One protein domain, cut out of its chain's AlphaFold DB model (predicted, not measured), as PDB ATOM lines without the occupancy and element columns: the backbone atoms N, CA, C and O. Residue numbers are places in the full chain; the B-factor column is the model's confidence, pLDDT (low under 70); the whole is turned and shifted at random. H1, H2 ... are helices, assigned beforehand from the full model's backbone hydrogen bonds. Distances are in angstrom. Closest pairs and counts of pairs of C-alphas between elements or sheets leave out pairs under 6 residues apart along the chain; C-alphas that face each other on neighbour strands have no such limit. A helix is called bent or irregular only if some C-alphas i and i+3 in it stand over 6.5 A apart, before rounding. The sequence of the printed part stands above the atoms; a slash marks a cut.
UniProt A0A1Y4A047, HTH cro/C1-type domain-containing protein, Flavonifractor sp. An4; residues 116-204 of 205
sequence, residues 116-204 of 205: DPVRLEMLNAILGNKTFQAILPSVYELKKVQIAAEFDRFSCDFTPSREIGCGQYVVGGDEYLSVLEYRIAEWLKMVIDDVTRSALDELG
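Overview. This is residues 116 to 204 of the 205 residues of the protein "HTH cro/C1-type domain-containing protein" of Flavonifractor sp. An4 (UniProt A0A1Y4A047). H2 and the longest helix, H3, form a long helical hairpin, joined at one end by a long loop, residues 155 to 172. Near the other end the short H1 makes a corner with H2 and packs on H3. The printed part has 89 residues with three named helices, H1, H2, H3 in chain order, no named strand, class all helix. It is flat, 57 by 32 by 14 A, and only just extended, close to loose, with a radius of gyration of the C-alphas of 18.4 A.

Arrangement. H1, residues 117 to 128, is close to but not clearly touching H2, residues 130 to 154; they stand about perpendicular at 73 degrees, with closest C-alphas Ile 126 and Phe 132 at 6.8 A. H1, with residues 122 to 126 alone, touches H3, residues 173 to 201, at a steep tilt of 48 degrees, opposite ways; the closest C-alphas, Ala 125 and Val 195, are 6.1 A apart. H2 and H3, a hairpin, touch at a shallow tilt of 25 degrees, opposite ways, closest at the C-alphas of Ala 149 and Gly 173, 6.1 A. Every O i to N i+4 pair is within hydrogen-bond range in H1 and H3, and 19 of 21 in H2.

Along the chain. H1 spans 16.2 A from C-alpha 117 at (82.740, 120.336, 61.583). H2 spans 37.9 A, with a kink of 26 degrees near residue 137, and is only just irregular: C-alphas 134 and 137 are 6.9 A apart. H3 spans 43.0 A to C-alpha 201 at (77.033, 136.741, 64.467).

Size, cuts and confidence. The C-alphas farthest apart, Cys 156 and Gly 204, are 59.3 A apart. The printed part has no cut; the link H1 to H2 is tight and H2 to H3 long. The pLDDT is under 70 in residues 145 to 179 and 198 to 204.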
ATOM      1  N   ASP A 116      82.157 116.238  59.564       88.81
ATOM      2  CA  ASP A 116      81.589 117.532  59.170       88.81
ATOM      3  C   ASP A 116      81.600 118.502  60.372       88.81
ATOM      4  O   ASP A 116      80.721 118.423  61.239       88.81
ATOM      5  N   PRO A 117      82.593 119.414  60.455       86.31
ATOM      6  CA  PRO A 117      82.740 120.336  61.583       86.31
ATOM      7  C   PRO A 117      81.514 121.225  61.813       86.31
ATOM      8  O   PRO A 117      81.146 121.456  62.961       86.31
ATOM      9  N   VAL A 118      80.846 121.660  60.739       85.81
ATOM     10  CA  VAL A 118      79.681 122.554  60.822       85.81
ATOM     11  C   VAL A 118      78.499 121.816  61.445       85.81
ATOM     12  O   VAL A 118      77.827 122.331  62.337       85.81
ATOM     13  N   ARG A 119      78.260 120.563  61.039       88.06
ATOM     14  CA  ARG A 119      77.201 119.743  61.653       88.06
ATOM     15  C   ARG A 119      77.471 119.448  63.122       88.06
ATOM     16  O   ARG A 119      76.524 119.414  63.905       88.06
ATOM     17  N   LEU A 120      78.730 119.218  63.494       87.12
ATOM     18  CA  LEU A 120      79.108 118.983  64.888       87.12
ATOM     19  C   LEU A 120      78.897 120.226  65.753       87.12
ATOM     20  O   LEU A 120      78.370 120.116  66.858       87.12
ATOM     21  N   GLU A 121      79.260 121.398  65.245       87.50
ATOM     22  CA  GLU A 121      79.015 122.677  65.908       87.50
ATOM     23  C   GLU A 121      77.520 122.930  66.113       87.50
ATOM     24  O   GLU A 121      77.083 123.155  67.243       87.50
ATOM     25  N   MET A 122      76.713 122.766  65.061       87.12
ATOM     26  CA  MET A 122      75.256 122.890  65.155       87.12
ATOM     27  C   MET A 122      74.654 121.902  66.160       87.12
ATOM     28  O   MET A 122      73.783 122.267  66.949       87.12
ATOM     29  N   LEU A 123      75.114 120.646  66.155       91.19
ATOM     30  CA  LEU A 123      74.644 119.637  67.098       91.19
ATOM     31  C   LEU A 123      74.982 120.024  68.543       91.19
ATOM     32  O   LEU A 123      74.114 119.947  69.411       91.19
ATOM     33  N   ASN A 124      76.208 120.479  68.801       90.19
ATOM     34  CA  ASN A 124      76.617 120.948  70.125       90.19
ATOM     35  C   ASN A 124      75.804 122.169  70.572       90.19
ATOM     36  O   ASN A 124      75.380 122.217  71.727       90.19
ATOM     37  N   ALA A 125      75.532 123.115  69.670       90.06
ATOM     38  CA  ALA A 125      74.718 124.292  69.962       90.06
ATOM     39  C   ALA A 125      73.284 123.910  70.362       90.06
ATOM     40  O   ALA A 125      72.763 124.418  71.355       90.06
ATOM     41  N   ILE A 126      72.664 122.961  69.650       92.62
ATOM     42  CA  ILE A 126      71.322 122.458  69.983       92.62
ATOM     43  C   ILE A 126      71.335 121.721  71.326       92.62
ATOM     44  O   ILE A 126      70.526 122.023  72.202       92.62
ATOM     45  N   LEU A 127      72.252 120.766  71.514       91.44
ATOM     46  CA  LEU A 127      72.308 119.951  72.733       91.44
ATOM     47  C   LEU A 127      72.680 120.777  73.974       91.44
ATOM     48  O   LEU A 127      72.213 120.476  75.074       91.44
ATOM     49  N   GLY A 128      73.491 121.822  73.807       89.06
ATOM     50  CA  GLY A 128      73.857 122.776  74.854       89.06
ATOM     51  C   GLY A 128      72.784 123.826  75.156       89.06
ATOM     52  O   GLY A 128      72.897 124.543  76.152       89.06
ATOM     53  N   ASN A 129      71.732 123.926  74.338       92.69
ATOM     54  CA  ASN A 129      70.692 124.928  74.516       92.69
ATOM     55  C   ASN A 129      69.814 124.604  75.741       92.69
ATOM     56  O   ASN A 129      69.173 123.555  75.823       92.69
ATOM     57  N   LYS A 130      69.743 125.534  76.701       90.56
ATOM     58  CA  LYS A 130      68.973 125.349  77.946       90.56
ATOM     59  C   LYS A 130      67.477 125.182  77.696       90.56
ATOM     60  O   LYS A 130      66.826 124.416  78.401       90.56
ATOM     61  N   THR A 131      66.941 125.883  76.699       89.75
ATOM     62  CA  THR A 131      65.536 125.765  76.306       89.75
ATOM     63  C   THR A 131      65.289 124.369  75.751       89.75
ATOM     64  O   THR A 131      64.381 123.697  76.220       89.75
ATOM     65  N   PHE A 132      66.152 123.870  74.859       92.81
ATOM     66  CA  PHE A 132      66.058 122.497  74.347       92.81
ATOM     67  C   PHE A 132      66.055 121.453  75.472       92.81
ATOM     68  O   PHE A 132      65.159 120.611  75.534       92.81
ATOM     69  N   GLN A 133      67.000 121.550  76.410       92.06
ATOM     70  CA  GLN A 133      67.081 120.638  77.555       92.06
ATOM     71  C   GLN A 133      65.822 120.693  78.436       92.06
ATOM     72  O   GLN A 133      65.346 119.656  78.895       92.06
ATOM     73  N   ALA A 134      65.249 121.885  78.633       88.88
ATOM     74  CA  ALA A 134      64.026 122.073  79.410       88.88
ATOM     75  C   ALA A 134      62.767 121.508  78.723       88.88
ATOM     76  O   ALA A 134      61.811 121.164  79.414       88.88
ATOM     77  N   ILE A 135      62.762 121.379  77.390       90.88
ATOM     78  CA  ILE A 135      61.636 120.819  76.621       90.88
ATOM     79  C   ILE A 135      61.592 119.282  76.702       90.88
ATOM     80  O   ILE A 135      60.509 118.702  76.601       90.88
ATOM     81  N   LEU A 136      62.732 118.601  76.893       87.69
ATOM     82  CA  LEU A 136      62.815 117.130  76.833       87.69
ATOM     83  C   LEU A 136      61.781 116.401  77.719       87.69
ATOM     84  O   LEU A 136      61.129 115.480  77.217       87.69
ATOM     85  N   PRO A 137      61.548 116.800  78.990       87.88
ATOM     86  CA  PRO A 137      60.507 116.183  79.809       87.88
ATOM     87  C   PRO A 137      59.102 116.374  79.224       87.88
ATOM     88  O   PRO A 137      58.302 115.445  79.241       87.88
ATOM     89  N   SER A 138      58.802 117.546  78.658       83.00
ATOM     90  CA  SER A 138      57.493 117.837  78.058       83.00
ATOM     91  C   SER A 138      57.206 116.972  76.830       83.00
ATOM     92  O   SER A 138      56.071 116.545  76.644       83.00
ATOM     93  N   VAL A 139      58.225 116.650  76.028       83.06
ATOM     94  CA  VAL A 139      58.097 115.719  74.890       83.06
ATOM     95  C   VAL A 139      57.782 114.302  75.371       83.06
ATOM     96  O   VAL A 139      56.960 113.603  74.776       83.06
ATOM     97  N   TYR A 140      58.405 113.869  76.467       78.69
ATOM     98  CA  TYR A 140      58.110 112.566  77.056       78.69
ATOM     99  C   TYR A 140      56.682 112.495  77.616       78.69
ATOM    100  O   TYR A 140      55.982 111.505  77.397       78.69
ATOM    101  N   GLU A 141      56.224 113.558  78.279       77.50
ATOM    102  CA  GLU A 141      54.840 113.659  78.749       77.50
ATOM    103  C   GLU A 141      53.836 113.672  77.592       77.50
ATOM    104  O   GLU A 141      52.833 112.966  77.661       77.50
ATOM    105  N   LEU A 142      54.134 114.367  76.488       77.62
ATOM    106  CA  LEU A 142      53.294 114.336  75.288       77.62
ATOM    107  C   LEU A 142      53.087 112.901  74.787       77.62
ATOM    108  O   LEU A 142      51.959 112.486  74.523       77.62
ATOM    109  N   LYS A 143      54.161 112.104  74.739       72.31
ATOM    110  CA  LYS A 143      54.084 110.695  74.338       72.31
ATOM    111  C   LYS A 143      53.186 109.874  75.270       72.31
ATOM    112  O   LYS A 143      52.426 109.037  74.791       72.31
ATOM    113  N   LYS A 144      53.255 110.094  76.588       72.81
ATOM    114  CA  LYS A 144      52.374 109.413  77.556       72.81
ATOM    115  C   LYS A 144      50.908 109.770  77.338       72.81
ATOM    116  O   LYS A 144      50.069 108.874  77.338       72.81
ATOM    117  N   VAL A 145      50.616 111.057  77.145       69.31
ATOM    118  CA  VAL A 145      49.257 111.564  76.906       69.31
ATOM    119  C   VAL A 145      48.688 110.981  75.617       69.31
ATOM    120  O   VAL A 145      47.563 110.498  75.622       69.31
ATOM    121  N   GLN A 146      49.477 110.948  74.544       69.31
ATOM    122  CA  GLN A 146      49.050 110.384  73.265       69.31
ATOM    123  C   GLN A 146      48.736 108.886  73.373       69.31
ATOM    124  O   GLN A 146      47.722 108.428  72.860       69.31
ATOM    125  N   ILE A 147      49.569 108.129  74.093       63.44
ATOM    126  CA  ILE A 147      49.306 106.714  74.373       63.44
ATOM    127  C   ILE A 147      48.003 106.557  75.169       63.44
ATOM    128  O   ILE A 147      47.173 105.730  74.808       63.44
ATOM    129  N   ALA A 148      47.802 107.355  76.224       65.94
ATOM    130  CA  ALA A 148      46.590 107.305  77.040       65.94
ATOM    131  C   ALA A 148      45.320 107.647  76.237       65.94
ATOM    132  O   ALA A 148      44.323 106.946  76.377       65.94
ATOM    133  N   ALA A 149      45.374 108.663  75.371       66.50
ATOM    134  CA  ALA A 149      44.269 109.048  74.492       66.50
ATOM    135  C   ALA A 149      43.932 107.953  73.466       66.50
ATOM    136  O   ALA A 149      42.762 107.646  73.250       66.50
ATOM    137  N   GLU A 150      44.942 107.305  72.874       62.03
ATOM    138  CA  GLU A 150      44.710 106.153  71.996       62.03
ATOM    139  C   GLU A 150      44.082 104.983  72.777       62.03
ATOM    140  O   GLU A 150      43.112 104.395  72.307       62.03
ATOM    141  N   PHE A 151      44.546 104.671  73.993       58.06
ATOM    142  CA  PHE A 151      43.921 103.637  74.834       58.06
ATOM    143  C   PHE A 151      42.451 103.943  75.179       58.06
ATOM    144  O   PHE A 151      41.621 103.037  75.105       58.06
ATOM    145  N   ASP A 152      42.128 105.196  75.505       62.59
ATOM    146  CA  ASP A 152      40.765 105.674  75.793       62.59
ATOM    147  C   ASP A 152      39.847 105.523  74.568       62.59
ATOM    148  O   ASP A 152      38.766 104.931  74.639       62.59
ATOM    149  N   ARG A 153      40.350 105.915  73.389       57.19
ATOM    150  CA  ARG A 153      39.675 105.753  72.092       57.19
ATOM    151  C   ARG A 153      39.304 104.300  71.785       57.19
ATOM    152  O   ARG A 153      38.327 104.057  71.072       57.19
ATOM    153  N   PHE A 154      40.064 103.338  72.309       56.06
ATOM    154  CA  PHE A 154      39.812 101.913  72.121       56.06
ATOM    155  C   PHE A 154      38.964 101.258  73.233       56.06
ATOM    156  O   PHE A 154      38.535 100.134  72.974       56.06
ATOM    157  N   SER A 155      38.657 101.897  74.389       56.91
ATOM    158  CA  SER A 155      37.606 101.482  75.367       56.91
ATOM    159  C   SER A 155      37.382 102.441  76.587       56.91
ATOM    160  O   SER A 155      38.103 102.312  77.576       56.91
ATOM    161  N   CYS A 156      36.264 103.211  76.572       44.25
ATOM    162  CA  CYS A 156      35.452 103.824  77.678       44.25
ATOM    163  C   CYS A 156      35.484 105.367  77.912       44.25
ATOM    164  O   CYS A 156      36.495 106.013  77.729       44.25
ATOM    165  N   ASP A 157      34.330 105.925  78.339       38.50
ATOM    166  CA  ASP A 157      33.922 107.354  78.343       38.50
ATOM    167  C   ASP A 157      34.667 108.323  79.296       38.50
ATOM    168  O   ASP A 157      34.738 108.103  80.510       38.50
ATOM    169  N   PHE A 158      35.035 109.503  78.773       41.38
ATOM    170  CA  PHE A 158      35.551 110.653  79.530       41.38
ATOM    171  C   PHE A 158      34.516 111.799  79.611       41.38
ATOM    172  O   PHE A 158      33.992 112.247  78.593       41.38
ATOM    173  N   THR A 159      34.241 112.338  80.810       41.16
ATOM    174  CA  THR A 159      33.489 113.605  80.979       41.16
ATOM    175  C   THR A 159      34.389 114.693  81.579       41.16
ATOM    176  O   THR A 159      34.843 114.550  82.717       41.16
ATOM    177  N   PRO A 160      34.663 115.806  80.867       43.12
ATOM    178  CA  PRO A 160      35.447 116.909  81.411       43.12
ATOM    179  C   PRO A 160      34.590 117.764  82.358       43.12
ATOM    180  O   PRO A 160      33.470 118.162  82.031       43.12
ATOM    181  N   SER A 161      35.115 118.063  83.549       44.19
ATOM    182  CA  SER A 161      34.420 118.839  84.583       44.19
ATOM    183  C   SER A 161      35.054 120.218  84.796       44.19
ATOM    184  O   SER A 161      36.001 120.366  85.550       44.19
ATOM    185  N   ARG A 162      34.410 121.220  84.177       41.47
ATOM    186  CA  ARG A 162      34.202 122.613  84.633       41.47
ATOM    187  C   ARG A 162      35.424 123.540  84.822       41.47
ATOM    188  O   ARG A 162      36.404 123.220  85.478       41.47
ATOM    189  N   GLU A 163      35.281 124.768  84.317       39.22
ATOM    190  CA  GLU A 163      36.205 125.898  84.503       39.22
ATOM    191  C   GLU A 163      36.337 126.293  85.989       39.22
ATOM    192  O   GLU A 163      35.336 126.552  86.665       39.22
ATOM    193  N   ILE A 164      37.575 126.362  86.488       43.34
ATOM    194  CA  ILE A 164      37.919 126.918  87.802       43.34
ATOM    195  C   ILE A 164      38.805 128.131  87.502       43.34
ATOM    196  O   ILE A 164      39.902 127.975  86.975       43.34
ATOM    197  N   GLY A 165      38.295 129.344  87.728       39.66
ATOM    198  CA  GLY A 165      38.952 130.592  87.315       39.66
ATOM    199  C   GLY A 165      40.411 130.760  87.786       39.66
ATOM    200  O   GLY A 165      40.885 130.033  88.654       39.66
ATOM    201  N   CYS A 166      41.085 131.786  87.240       33.28
ATOM    202  CA  CYS A 166      42.534 132.085  87.346       33.28
ATOM    203  C   CYS A 166      43.440 131.370  86.322       33.28
ATOM    204  O   CYS A 166      44.581 131.032  86.634       33.28
ATOM    205  N   GLY A 167      42.969 131.182  85.083       43.50
ATOM    206  CA  GLY A 167      43.806 130.669  83.986       43.50
ATOM    207  C   GLY A 167      44.190 129.193  84.129       43.50
ATOM    208  O   GLY A 167      45.191 128.765  83.558       43.50
ATOM    209  N   GLN A 168      43.417 128.425  84.900       36.66
ATOM    210  CA  GLN A 168      43.577 126.983  85.053       36.66
ATOM    211  C   GLN A 168      42.436 126.254  84.337       36.66
ATOM    212  O   GLN A 168      41.263 126.569  84.521       36.66
ATOM    213  N   TYR A 169      42.799 125.275  83.511       45.12
ATOM    214  CA  TYR A 169      41.868 124.461  82.733       45.12
ATOM    215  C   TYR A 169      41.832 123.039  83.304       45.12
ATOM    216  O   TYR A 169      42.883 122.454  83.569       45.12
ATOM    217  N   VAL A 170      40.634 122.472  83.469       45.50
ATOM    218  CA  VAL A 170      40.449 121.023  83.646       45.50
ATOM    219  C   VAL A 170      40.291 120.438  82.251       45.50
ATOM    220  O   VAL A 170      39.329 120.760  81.557       45.50
ATOM    221  N   VAL A 171      41.267 119.645  81.814       48.50
ATOM    222  CA  VAL A 171      41.437 119.340  80.392       48.50
ATOM    223  C   VAL A 171      40.948 117.932  80.064       48.50
ATOM    224  O   VAL A 171      41.385 116.959  80.676       48.50
ATOM    225  N   GLY A 172      40.025 117.835  79.101       53.28
ATOM    226  CA  GLY A 172      39.721 116.585  78.401       53.28
ATOM    227  C   GLY A 172      40.889 116.204  77.489       53.28
ATOM    228  O   GLY A 172      41.521 117.086  76.909       53.28
ATOM    229  N   GLY A 173      41.203 114.909  77.400       55.50
ATOM    230  CA  GLY A 173      42.464 114.393  76.842       55.50
ATOM    231  C   GLY A 173      42.885 114.973  75.484       55.50
ATOM    232  O   GLY A 173      44.065 115.270  75.299       55.50
ATOM    233  N   ASP A 174      41.934 115.221  74.581       57.00
ATOM    234  CA  ASP A 174      42.218 115.687  73.216       57.00
ATOM    235  C   ASP A 174      42.618 117.173  73.134       57.00
ATOM    236  O   ASP A 174      43.553 117.533  72.415       57.00
ATOM    237  N   GLU A 175      41.973 118.061  73.901       59.53
ATOM    238  CA  GLU A 175      42.345 119.486  73.922       59.53
ATOM    239  C   GLU A 175      43.687 119.695  74.641       59.53
ATOM    240  O   GLU A 175      44.484 120.547  74.241       59.53
ATOM    241  N   TYR A 176      43.993 118.864  75.644       62.09
ATOM    242  CA  TYR A 176      45.272 118.902  76.358       62.09
ATOM    243  C   TYR A 176      46.453 118.583  75.447       62.09
ATOM    244  O   TYR A 176      47.480 119.265  75.506       62.09
ATOM    245  N   LEU A 177      46.286 117.572  74.587       66.12
ATOM    246  CA  LEU A 177      47.277 117.184  73.592       66.12
ATOM    247  C   LEU A 177      47.600 118.371  72.672       66.12
ATOM    248  O   LEU A 177      48.763 118.756  72.563       66.12
ATOM    249  N   SER A 178      46.571 119.026  72.123       68.44
ATOM    250  CA  SER A 178      46.740 120.153  71.192       68.44
ATOM    251  C   SER A 178      47.492 121.349  71.802       68.44
ATOM    252  O   SER A 178      48.360 121.946  71.159       68.44
ATOM    253  N   VAL A 179      47.220 121.683  73.071       67.69
ATOM    254  CA  VAL A 179      47.889 122.789  73.777       67.69
ATOM    255  C   VAL A 179      49.350 122.450  74.080       67.69
ATOM    256  O   VAL A 179      50.224 123.313  73.964       67.69
ATOM    257  N   LEU A 180      49.642 121.206  74.468       72.38
ATOM    258  CA  LEU A 180      51.008 120.764  74.750       72.38
ATOM    259  C   LEU A 180      51.861 120.719  73.474       72.38
ATOM    260  O   LEU A 180      52.991 121.208  73.488       72.38
ATOM    261  N   GLU A 181      51.311 120.209  72.369       75.88
ATOM    262  CA  GLU A 181      51.955 120.214  71.047       75.88
ATOM    263  C   GLU A 181      52.300 121.633  70.589       75.88
ATOM    264  O   GLU A 181      53.441 121.896  70.200       75.88
ATOM    265  N   TYR A 182      51.346 122.567  70.697       74.81
ATOM    266  CA  TYR A 182      51.557 123.970  70.337       74.81
ATOM    267  C   TYR A 182      52.715 124.597  71.128       74.81
ATOM    268  O   TYR A 182      53.620 125.197  70.547       74.81
ATOM    269  N   ARG A 183      52.743 124.405  72.454       73.88
ATOM    270  CA  ARG A 183      53.800 124.961  73.316       73.88
ATOM    271  C   ARG A 183      55.176 124.363  73.026       73.88
ATOM    272  O   ARG A 183      56.165 125.091  73.018       73.88
ATOM    273  N   ILE A 184      55.249 123.055  72.768       82.94
ATOM    274  CA  ILE A 184      56.501 122.400  72.361       82.94
ATOM    275  C   ILE A 184      56.992 122.991  71.033       82.94
ATOM    276  O   ILE A 184      58.180 123.291  70.909       82.94
ATOM    277  N   ALA A 185      56.099 123.216  70.064       79.75
ATOM    278  CA  ALA A 185      56.456 123.815  68.779       79.75
ATOM    279  C   ALA A 185      56.997 125.250  68.924       79.75
ATOM    280  O   ALA A 185      58.010 125.584  68.305       79.75
ATOM    281  N   GLU A 186      56.381 126.083  69.770       81.75
ATOM    282  CA  GLU A 186      56.891 127.430  70.067       81.75
ATOM    283  C   GLU A 186      58.297 127.388  70.668       81.75
ATOM    284  O   GLU A 186      59.185 128.126  70.238       81.75
ATOM    285  N   TRP A 187      58.535 126.495  71.625       85.75
ATOM    286  CA  TRP A 187      59.844 126.374  72.255       85.75
ATOM    287  C   TRP A 187      60.916 125.840  71.305       85.75
ATOM    288  O   TRP A 187      62.045 126.328  71.323       85.75
ATOM    289  N   LEU A 188      60.578 124.892  70.429       88.62
ATOM    290  CA  LEU A 188      61.497 124.421  69.390       88.62
ATOM    291  C   LEU A 188      61.853 125.537  68.406       88.62
ATOM    292  O   LEU A 188      63.016 125.664  68.028       88.62
ATOM    293  N   LYS A 189      60.886 126.384  68.042       88.94
ATOM    294  CA  LYS A 189      61.155 127.568  67.223       88.94
ATOM    295  C   LYS A 189      62.150 128.506  67.911       88.94
ATOM    296  O   LYS A 189      63.103 128.936  67.272       88.94
ATOM    297  N   MET A 190      61.986 128.755  69.213       87.12
ATOM    298  CA  MET A 190      62.934 129.570  69.983       87.12
ATOM    299  C   MET A 190      64.352 128.986  69.972       87.12
ATOM    300  O   MET A 190      65.308 129.737  69.822       87.12
ATOM    301  N   VAL A 191      64.497 127.662  70.097       90.19
ATOM    302  CA  VAL A 191      65.806 126.987  70.012       90.19
ATOM    303  C   VAL A 191      66.439 127.188  68.634       90.19
ATOM    304  O   VAL A 191      67.619 127.512  68.545       90.19
ATOM    305  N   ILE A 192      65.666 127.013  67.558       90.06
ATOM    306  CA  ILE A 192      66.158 127.181  66.183       90.06
ATOM    307  C   ILE A 192      66.617 128.621  65.952       90.06
ATOM    308  O   ILE A 192      67.716 128.836  65.444       90.06
ATOM    309  N   ASP A 193      65.806 129.601  66.350       88.75
ATOM    310  CA  ASP A 193      66.128 131.018  66.183       88.75
ATOM    311  C   ASP A 193      67.402 131.402  66.962       88.75
ATOM    312  O   ASP A 193      68.228 132.160  66.462       88.75
ATOM    313  N   ASP A 194      67.595 130.853  68.164       86.69
ATOM    314  CA  ASP A 194      68.763 131.112  69.018       86.69
ATOM    315  C   ASP A 194      70.057 130.505  68.447       86.69
ATOM    316  O   ASP A 194      71.086 131.179  68.329       86.69
ATOM    317  N   VAL A 195      69.988 129.241  68.009       86.38
ATOM    318  CA  VAL A 195      71.120 128.530  67.393       86.38
ATOM    319  C   VAL A 195      71.513 129.174  66.062       86.38
ATOM    320  O   VAL A 195      72.696 129.363  65.789       86.38
ATOM    321  N   THR A 196      70.538 129.541  65.229       83.94
ATOM    322  CA  THR A 196      70.812 130.141  63.913       83.94
ATOM    323  C   THR A 196      71.293 131.586  64.004       83.94
ATOM    324  O   THR A 196      72.112 131.995  63.184       83.94
ATOM    325  N   ARG A 197      70.846 132.358  65.004       79.69
ATOM    326  CA  ARG A 197      71.337 133.724  65.238       79.69
ATOM    327  C   ARG A 197      72.797 133.732  65.688       79.69
ATOM    328  O   ARG A 197      73.572 134.507  65.142       79.69
ATOM    329  N   SER A 198      73.179 132.826  66.590       67.38
ATOM    330  CA  SER A 198      74.577 132.697  67.037       67.38
ATOM    331  C   SER A 198      75.533 132.394  65.872       67.38
ATOM    332  O   SER A 198      76.599 132.989  65.784       67.38
ATOM    333  N   ALA A 199      75.116 131.556  64.915       62.34
ATOM    334  CA  ALA A 199      75.911 131.243  63.722       62.34
ATOM    335  C   ALA A 199      76.060 132.420  62.731       62.34
ATOM    336  O   ALA A 199      77.007 132.459  61.948       62.34
ATOM    337  N   LEU A 200      75.124 133.378  62.728       60.50
ATOM    338  CA  LEU A 200      75.193 134.570  61.873       60.50
ATOM    339  C   LEU A 200      76.114 135.649  62.455       60.50
ATOM    340  O   LEU A 200      76.790 136.336  61.689       60.50
ATOM    341  N   ASP A 201      76.171 135.770  63.782       62.41
ATOM    342  CA  ASP A 201      77.033 136.741  64.467       62.41
ATOM    343  C   ASP A 201      78.532 136.396  64.310       62.41
ATOM    344  O   ASP A 201      79.368 137.298  64.261       62.41
ATOM    345  N   GLU A 202      78.883 135.117  64.132       57.62
ATOM    346  CA  GLU A 202      80.266 134.655  63.907       57.62
ATOM    347  C   GLU A 202      80.783 134.871  62.470       57.62
ATOM    348  O   GLU A 202      81.991 134.942  62.253       57.62
ATOM    349  N   LEU A 203      79.896 135.025  61.480       54.38
ATOM    350  CA  LEU A 203      80.262 135.298  60.078       54.38
ATOM    351  C   LEU A 203      80.370 136.800  59.755       54.38
ATOM    352  O   LEU A 203      80.841 137.163  58.676       54.38
ATOM    353  N   GLY A 204      79.902 137.668  60.657       52.72
ATOM    354  CA  GLY A 204      79.885 139.125  60.498       52.72
ATOM    355  C   GLY A 204      81.018 139.880  61.208       52.72
ATOM    356  O   GLY A 204      80.988 141.112  61.201       52.72
TER     357      GLY A 204